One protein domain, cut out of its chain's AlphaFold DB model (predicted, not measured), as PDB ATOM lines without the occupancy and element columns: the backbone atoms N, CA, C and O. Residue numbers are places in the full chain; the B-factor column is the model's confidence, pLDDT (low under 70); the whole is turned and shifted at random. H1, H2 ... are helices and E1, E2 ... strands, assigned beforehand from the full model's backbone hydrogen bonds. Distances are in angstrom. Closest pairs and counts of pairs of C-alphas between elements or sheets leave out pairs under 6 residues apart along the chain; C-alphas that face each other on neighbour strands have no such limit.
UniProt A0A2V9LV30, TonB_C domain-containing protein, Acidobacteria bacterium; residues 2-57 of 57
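Overview. This is residues 2 to 57 of the 57 residues of the protein "TonB_C domain-containing protein" of Acidobacteria bacterium (UniProt A0A2V9LV30). With little regular structure, this is a long, thin model: residues 2 to 16 form a loop leading into the one helix, H1, then a small strand hairpin, E1 and E2, lies at one end, and the tail of residues 41 to 57 runs back past H1 to the other end. The printed part has 56 residues, of which 16 are in named elements, in the order H1, E1, E2; the class is mixed, the two-strand sheet antiparallel. It is only just extended, close to loose, with a radius of gyration of the C-alphas of 15.6 A, and spans 59 by 17 by 16 A.

Arrangement. In H1, residues 17 to 26, every O i to N i+4 pair is within hydrogen-bond range. E1, residues 33 to 35, and E2, residues 38 to 40, form a hairpin with a tight link; N 35 and O 38 are 2.9 A apart, within hydrogen-bond range. H1 and E2 are apart.

Along the chain. H1 measures 14.4 A from C-alpha 17 at (112.862, 203.278, 117.480) to C-alpha 26; E1 measures 6.9 A. E2 measures 6.5 A and ends at C-alpha 40, (95.094, 177.799, 112.902).

Size, cuts and confidence. The C-alphas farthest apart, of Asn 36 and Arg 57, are 59.6 A apart. The printed part has no cut; pLDDT is under 70 at residues 56 to 57.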
ATOM      1  N   ASP A   2      97.786 186.362 119.397       77.56
ATOM      2  CA  ASP A   2      98.549 187.521 119.866       77.56
ATOM      3  C   ASP A   2      99.916 187.600 119.177       77.56
ATOM      4  O   ASP A   2     100.355 186.666 118.499       77.56
ATOM      5  N   ALA A   3     100.556 188.754 119.309       79.44
ATOM      6  CA  ALA A   3     101.845 189.043 118.707       79.44
ATOM      7  C   ALA A   3     103.028 188.744 119.643       79.44
ATOM      8  O   ALA A   3     104.112 189.268 119.420       79.44
ATOM      9  N   SER A   4     102.880 187.940 120.699       75.38
ATOM     10  CA  SER A   4     103.935 187.794 121.719       75.38
ATOM     11  C   SER A   4     105.251 187.230 121.155       75.38
ATOM     12  O   SER A   4     106.327 187.525 121.673       75.38
ATOM     13  N   GLY A   5     105.182 186.482 120.047       79.88
ATOM     14  CA  GLY A   5     106.321 185.906 119.325       79.88
ATOM     15  C   GLY A   5     106.975 186.814 118.272       79.88
ATOM     16  O   GLY A   5     107.390 186.305 117.232       79.88
ATOM     17  N   VAL A   6     107.044 188.138 118.479       82.00
ATOM     18  CA  VAL A   6     107.730 189.042 117.530       82.00
ATOM     19  C   VAL A   6     109.222 188.713 117.446       82.00
ATOM     20  O   VAL A   6     109.935 188.792 118.448       82.00
ATOM     21  N   LEU A   7     109.690 188.442 116.226       82.75
ATOM     22  CA  LEU A   7     111.103 188.438 115.853       82.75
ATOM     23  C   LEU A   7     111.392 189.680 115.003       82.75
ATOM     24  O   LEU A   7     110.671 189.954 114.043       82.75
ATOM     25  N   GLU A   8     112.439 190.424 115.348       83.50
ATOM     26  CA  GLU A   8     112.920 191.537 114.530       83.50
ATOM     27  C   GLU A   8     113.699 191.003 113.324       83.50
ATOM     28  O   GLU A   8     114.523 190.096 113.450       83.50
ATOM     29  N   LYS A   9     113.446 191.570 112.143       78.44
ATOM     30  CA  LYS A   9     114.201 191.258 110.928       78.44
ATOM     31  C   LYS A   9     114.578 192.552 110.210       78.44
ATOM     32  O   LYS A   9     113.813 193.051 109.390       78.44
ATOM     33  N   GLY A  10     115.763 193.068 110.514       76.50
ATOM     34  CA  GLY A  10     116.321 194.274 109.902       76.50
ATOM     35  C   GLY A  10     117.414 194.894 110.775       76.50
ATOM     36  O   GLY A  10     117.632 194.421 111.888       76.50
ATOM     37  N   PRO A  11     118.133 195.911 110.272       75.81
ATOM     38  CA  PRO A  11     118.995 196.722 111.119       75.81
ATOM     39  C   PRO A  11     118.133 197.585 112.048       75.81
ATOM     40  O   PRO A  11     117.208 198.256 111.583       75.81
ATOM     41  N   GLY A  12     118.461 197.596 113.340       76.88
ATOM     42  CA  GLY A  12     117.890 198.554 114.282       76.88
ATOM     43  C   GLY A  12     118.194 199.982 113.826       76.88
ATOM     44  O   GLY A  12     119.289 200.266 113.334       76.88
ATOM     45  N   LEU A  13     117.215 200.877 113.952       80.62
ATOM     46  CA  LEU A  13     117.362 202.269 113.512       80.62
ATOM     47  C   LEU A  13     118.077 203.142 114.548       80.62
ATOM     48  O   LEU A  13     118.417 204.282 114.241       80.62
ATOM     49  N   GLY A  14     118.321 202.606 115.748       81.50
ATOM     50  CA  GLY A  14     118.905 203.351 116.856       81.50
ATOM     51  C   GLY A  14     117.863 204.183 117.602       81.50
ATOM     52  O   GLY A  14     116.668 204.149 117.302       81.50
ATOM     53  N   ASP A  15     118.324 204.894 118.633       83.25
ATOM     54  CA  ASP A  15     117.527 205.840 119.430       83.25
ATOM     55  C   ASP A  15     116.221 205.278 120.031       83.25
ATOM     56  O   ASP A  15     115.313 206.025 120.395       83.25
ATOM     57  N   GLY A  16     116.105 203.954 120.171       87.44
ATOM     58  CA  GLY A  16     114.923 203.311 120.748       87.44
ATOM     59  C   GLY A  16     113.787 203.026 119.756       87.44
ATOM     60  O   GLY A  16     112.730 202.542 120.176       87.44
ATOM     61  N   LEU A  17     113.947 203.350 118.467       89.94
ATOM     62  CA  LEU A  17     112.862 203.278 117.480       89.94
ATOM     63  C   LEU A  17     112.421 201.835 117.201       89.94
ATOM     64  O   LEU A  17     111.222 201.541 117.230       89.94
ATOM     65  N   ASP A  18     113.368 200.921 116.995       87.81
ATOM     66  CA  ASP A  18     113.099 199.492 116.803       87.81
ATOM     67  C   ASP A  18     112.498 198.855 118.066       87.81
ATOM     68  O   ASP A  18     111.470 198.172 117.993       87.81
ATOM     69  N   GLN A  19     113.023 199.176 119.253       90.81
ATOM     70  CA  GLN A  19     112.471 198.677 120.517       90.81
ATOM     71  C   GLN A  19     111.039 199.185 120.758       90.81
ATOM     72  O   GLN A  19     110.194 198.441 121.268       90.81
ATOM     73  N   SER A  20     110.747 200.439 120.399       92.00
ATOM     74  CA  SER A  20     109.402 201.024 120.484       92.00
ATOM     75  C   SER A  20     108.422 200.342 119.522       92.00
ATOM     76  O   SER A  20     107.306 199.981 119.920       92.00
ATOM     77  N   ALA A  21     108.854 200.070 118.286       91.19
ATOM     78  CA  ALA A  21     108.063 199.324 117.311       91.19
ATOM     79  C   ALA A  21     107.724 197.915 117.820       91.19
ATOM     80  O   ALA A  21     106.551 197.537 117.843       91.19
ATOM     81  N   ILE A  22     108.717 197.164 118.309       90.44
ATOM     82  CA  ILE A  22     108.517 195.809 118.846       90.44
ATOM     83  C   ILE A  22     107.538 195.825 120.022       90.44
ATOM     84  O   ILE A  22     106.621 195.002 120.077       90.44
ATOM     85  N   ARG A  23     107.700 196.768 120.959       91.56
ATOM     86  CA  ARG A  23     106.807 196.898 122.120       91.56
ATOM     87  C   ARG A  23     105.371 197.176 121.692       91.56
ATOM     88  O   ARG A  23     104.449 196.592 122.254       91.56
ATOM     89  N   THR A  24     105.182 198.033 120.695       92.50
ATOM     90  CA  THR A  24     103.857 198.342 120.150       92.50
ATOM     91  C   THR A  24     103.224 197.109 119.512       92.50
ATOM     92  O   THR A  24     102.109 196.738 119.879       92.50
ATOM     93  N   VAL A  25     103.949 196.432 118.615       91.50
ATOM     94  CA  VAL A  25     103.428 195.274 117.873       91.50
ATOM     95  C   VAL A  25     103.079 194.117 118.806       91.50
ATOM     96  O   VAL A  25     102.042 193.496 118.604       91.50
ATOM     97  N   ARG A  26     103.857 193.867 119.872       90.56
ATOM     98  CA  ARG A  26     103.573 192.810 120.869       90.56
ATOM     99  C   ARG A  26     102.197 192.924 121.531       90.56
ATOM    100  O   ARG A  26     101.662 191.913 121.968       90.56
ATOM    101  N   ASN A  27     101.627 194.125 121.594       90.31
ATOM    102  CA  ASN A  27     100.314 194.359 122.198       90.31
ATOM    103  C   ASN A  27      99.148 194.188 121.209       90.31
ATOM    104  O   ASN A  27      97.987 194.337 121.592       90.31
ATOM    105  N   TRP A  28      99.414 193.897 119.933       90.75
ATOM    106  CA  TRP A  28      98.354 193.714 118.946       90.75
ATOM    107  C   TRP A  28      97.691 192.344 119.088       90.75
ATOM    108  O   TRP A  28      98.344 191.311 119.238       90.75
ATOM    109  N   THR A  29      96.361 192.340 118.988       88.44
ATOM    110  CA  THR A  29      95.555 191.119 118.917       88.44
ATOM    111  C   THR A  29      95.008 190.955 117.509       88.44
ATOM    112  O   THR A  29      94.301 191.824 117.003       88.44
ATOM    113  N   PHE A  30      95.287 189.814 116.886       84.69
ATOM    114  CA  PHE A  30      94.809 189.489 115.549       84.69
ATOM    115  C   PHE A  30      93.710 188.432 115.586       84.69
ATOM    116  O   PHE A  30      93.743 187.480 116.382       84.69
ATOM    117  N   LYS A  31      92.762 188.551 114.653       88.56
ATOM    118  CA  LYS A  31      91.844 187.453 114.340       88.56
ATOM    119  C   LYS A  31      92.664 186.286 113.772       88.56
ATOM    120  O   LYS A  31      93.462 186.515 112.864       88.56
ATOM    121  N   PRO A  32      92.526 185.061 114.309       89.81
ATOM    122  CA  PRO A  32      93.245 183.913 113.777       89.81
ATOM    123  C   PRO A  32      92.786 183.620 112.345       89.81
ATOM    124  O   PRO A  32      91.614 183.811 112.012       89.81
ATOM    125  N   ALA A  33      93.695 183.111 111.518       91.12
ATOM    126  CA  ALA A  33      93.294 182.479 110.270       91.12
ATOM    127  C   ALA A  33      92.491 181.214 110.582       91.12
ATOM    128  O   ALA A  33      92.745 180.539 111.584       91.12
ATOM    129  N   THR A  34      91.530 180.885 109.723       95.62
ATOM    130  CA  THR A  34      90.719 179.678 109.865       95.62
ATOM    131  C   THR A  34      90.958 178.733 108.695       95.62
ATOM    132  O   THR A  34      91.120 179.150 107.548       95.62
ATOM    133  N   ARG A  35      90.981 177.432 108.982       95.94
ATOM    134  CA  ARG A  35      90.967 176.360 107.983       95.94
ATOM    135  C   ARG A  35      89.849 175.403 108.363       95.94
ATOM    136  O   ARG A  35      89.840 174.884 109.473       95.94
ATOM    137  N   ASN A  36      88.889 175.206 107.460       96.19
ATOM    138  CA  ASN A  36      87.685 174.397 107.701       96.19
ATOM    139  C   ASN A  36      86.907 174.819 108.967       96.19
ATOM    140  O   ASN A  36      86.441 173.979 109.727       96.19
ATOM    141  N   GLY A  37      86.813 176.126 109.230       95.75
ATOM    142  CA  GLY A  37      86.115 176.671 110.402       95.75
ATOM    143  C   GLY A  37      86.897 176.618 111.720       95.75
ATOM    144  O   GLY A  37      86.489 177.269 112.677       95.75
ATOM    145  N   ALA A  38      88.043 175.931 111.774       95.81
ATOM    146  CA  ALA A  38      88.895 175.874 112.960       95.81
ATOM    147  C   ALA A  38      90.030 176.917 112.890       95.81
ATOM    148  O   ALA A  38      90.615 177.105 111.817       95.81
ATOM    149  N   PRO A  39      90.371 177.597 114.000       93.50
ATOM    150  CA  PRO A  39      91.502 178.515 114.043       93.50
ATOM    151  C   PRO A  39      92.827 177.760 113.886       93.50
ATOM    152  O   PRO A  39      93.026 176.703 114.480       93.50
ATOM    153  N   ILE A  40      93.744 178.329 113.110       93.25
ATOM    154  CA  ILE A  40      95.094 177.799 112.902       93.25
ATOM    155  C   ILE A  40      96.153 178.843 113.261       93.25
ATOM    156  O   ILE A  40      95.935 180.050 113.131       93.25
ATOM    157  N   GLN A  41      97.319 178.368 113.698       88.94
ATOM    158  CA  GLN A  41      98.484 179.210 113.947       88.94
ATOM    159  C   GLN A  41      99.163 179.564 112.619       88.94
ATOM    160  O   GLN A  41      99.437 178.683 111.805       88.94
ATOM    161  N   ILE A  42      99.446 180.849 112.409       88.94
ATOM    162  CA  ILE A  42     100.136 181.357 111.217       88.94
ATOM    163  C   ILE A  42     101.174 182.414 111.599       88.94
ATOM    164  O   ILE A  42     100.989 183.147 112.561       88.94
ATOM    165  N   SER A  43     102.249 182.550 110.830       88.69
ATOM    166  CA  SER A  43     103.170 183.682 110.984       88.69
ATOM    167  C   SER A  43     102.718 184.848 110.107       88.69
ATOM    168  O   SER A  43     102.411 184.653 108.932       88.69
ATOM    169  N   ALA A  44     102.701 186.059 110.664       86.00
ATOM    170  CA  ALA A  44     102.455 187.293 109.924       86.00
ATOM    171  C   ALA A  44     103.751 188.106 109.808       86.00
ATOM    172  O   ALA A  44     104.545 188.147 110.747       86.00
ATOM    173  N   ILE A  45     103.947 188.766 108.667       88.75
ATOM    174  CA  ILE A  45     105.035 189.728 108.468       88.75
ATOM    175  C   ILE A  45     104.430 191.127 108.558       88.75
ATOM    176  O   ILE A  45     103.519 191.457 107.800       88.75
ATOM    177  N   VAL A  46     104.933 191.940 109.487       88.94
ATOM    178  CA  VAL A  46     104.523 193.336 109.668       88.94
ATOM    179  C   VAL A  46     105.683 194.232 109.256       88.94
ATOM    180  O   VAL A  46     106.787 194.096 109.777       88.94
ATOM    181  N   TYR A  47     105.429 195.153 108.331       90.69
ATOM    182  CA  TYR A  47     106.408 196.152 107.913       90.69
ATOM    183  C   TYR A  47     106.199 197.436 108.708       90.69
ATOM    184  O   TYR A  47     105.131 198.044 108.641       90.69
ATOM    185  N   VAL A  48     107.226 197.856 109.446       90.00
ATOM    186  CA  VAL A  48     107.252 199.146 110.142       90.00
ATOM    187  C   VAL A  48     108.239 200.046 109.411       90.00
ATOM    188  O   VAL A  48     109.426 199.743 109.334       90.00
ATOM    189  N   THR A  49     107.745 201.139 108.835       89.38
ATOM    190  CA  THR A  49     108.564 202.076 108.059       89.38
ATOM    191  C   THR A  49     108.694 203.390 108.807       89.38
ATOM    192  O   THR A  49     107.697 204.058 109.075       89.38
ATOM    193  N   PHE A  50     109.930 203.787 109.093       86.75
ATOM    194  CA  PHE A  50     110.240 205.085 109.674       86.75
ATOM    195  C   PHE A  50     110.693 206.050 108.581       86.75
ATOM    196  O   PHE A  50     111.491 205.699 107.713       86.75
ATOM    197  N   ARG A  51     110.185 207.283 108.630       87.62
ATOM    198  CA  ARG A  51     110.689 208.400 107.828       87.62
ATOM    199  C   ARG A  51     111.465 209.316 108.760       87.62
ATOM    200  O   ARG A  51     110.862 210.011 109.573       87.62
ATOM    201  N   LEU A  52     112.789 209.264 108.667       85.25
ATOM    202  CA  LEU A  52     113.663 210.143 109.433       85.25
ATOM    203  C   LEU A  52     113.774 211.473 108.700       85.25
ATOM    204  O   LEU A  52     114.134 211.517 107.525       85.25
ATOM    205  N   PHE A  53     113.447 212.553 109.399       82.81
ATOM    206  CA  PHE A  53     113.657 213.898 108.896       82.81
ATOM    207  C   PHE A  53     114.957 214.423 109.487       82.81
ATOM    208  O   PHE A  53     115.081 214.573 110.701       82.81
ATOM    209  N   SER A  54     115.936 214.689 108.628       79.00
ATOM    210  CA  SER A  54     117.128 215.422 109.034       79.00
ATOM    211  C   SER A  54     116.757 216.891 109.197       79.00
ATOM    212  O   SER A  54     116.260 217.522 108.265       79.00
ATOM    213  N   TYR A  55     116.991 217.435 110.388       78.94
ATOM    214  CA  TYR A  55     116.921 218.872 110.604       78.94
ATOM    215  C   TYR A  55     118.284 219.473 110.263       78.94
ATOM    216  O   TYR A  55     119.271 219.203 110.947       78.94
ATOM    217  N   HIS A  56     118.346 220.272 109.201       69.44
ATOM    218  CA  HIS A  56     119.518 221.089 108.906       69.44
ATOM    219  C   HIS A  56     119.349 222.437 109.621       69.44
ATOM    220  O   HIS A  56     118.341 223.114 109.418       69.44
ATOM    221  N   ARG A  57     120.294 222.778 110.506       63.00
ATOM    222  CA  ARG A  57     120.441 224.132 111.061       63.00
ATOM    223  C   ARG A  57     121.281 224.991 110.132       63.00
ATOM    224  O   ARG A  57     122.235 224.429 109.551       63.00
TER     225      ARG A  57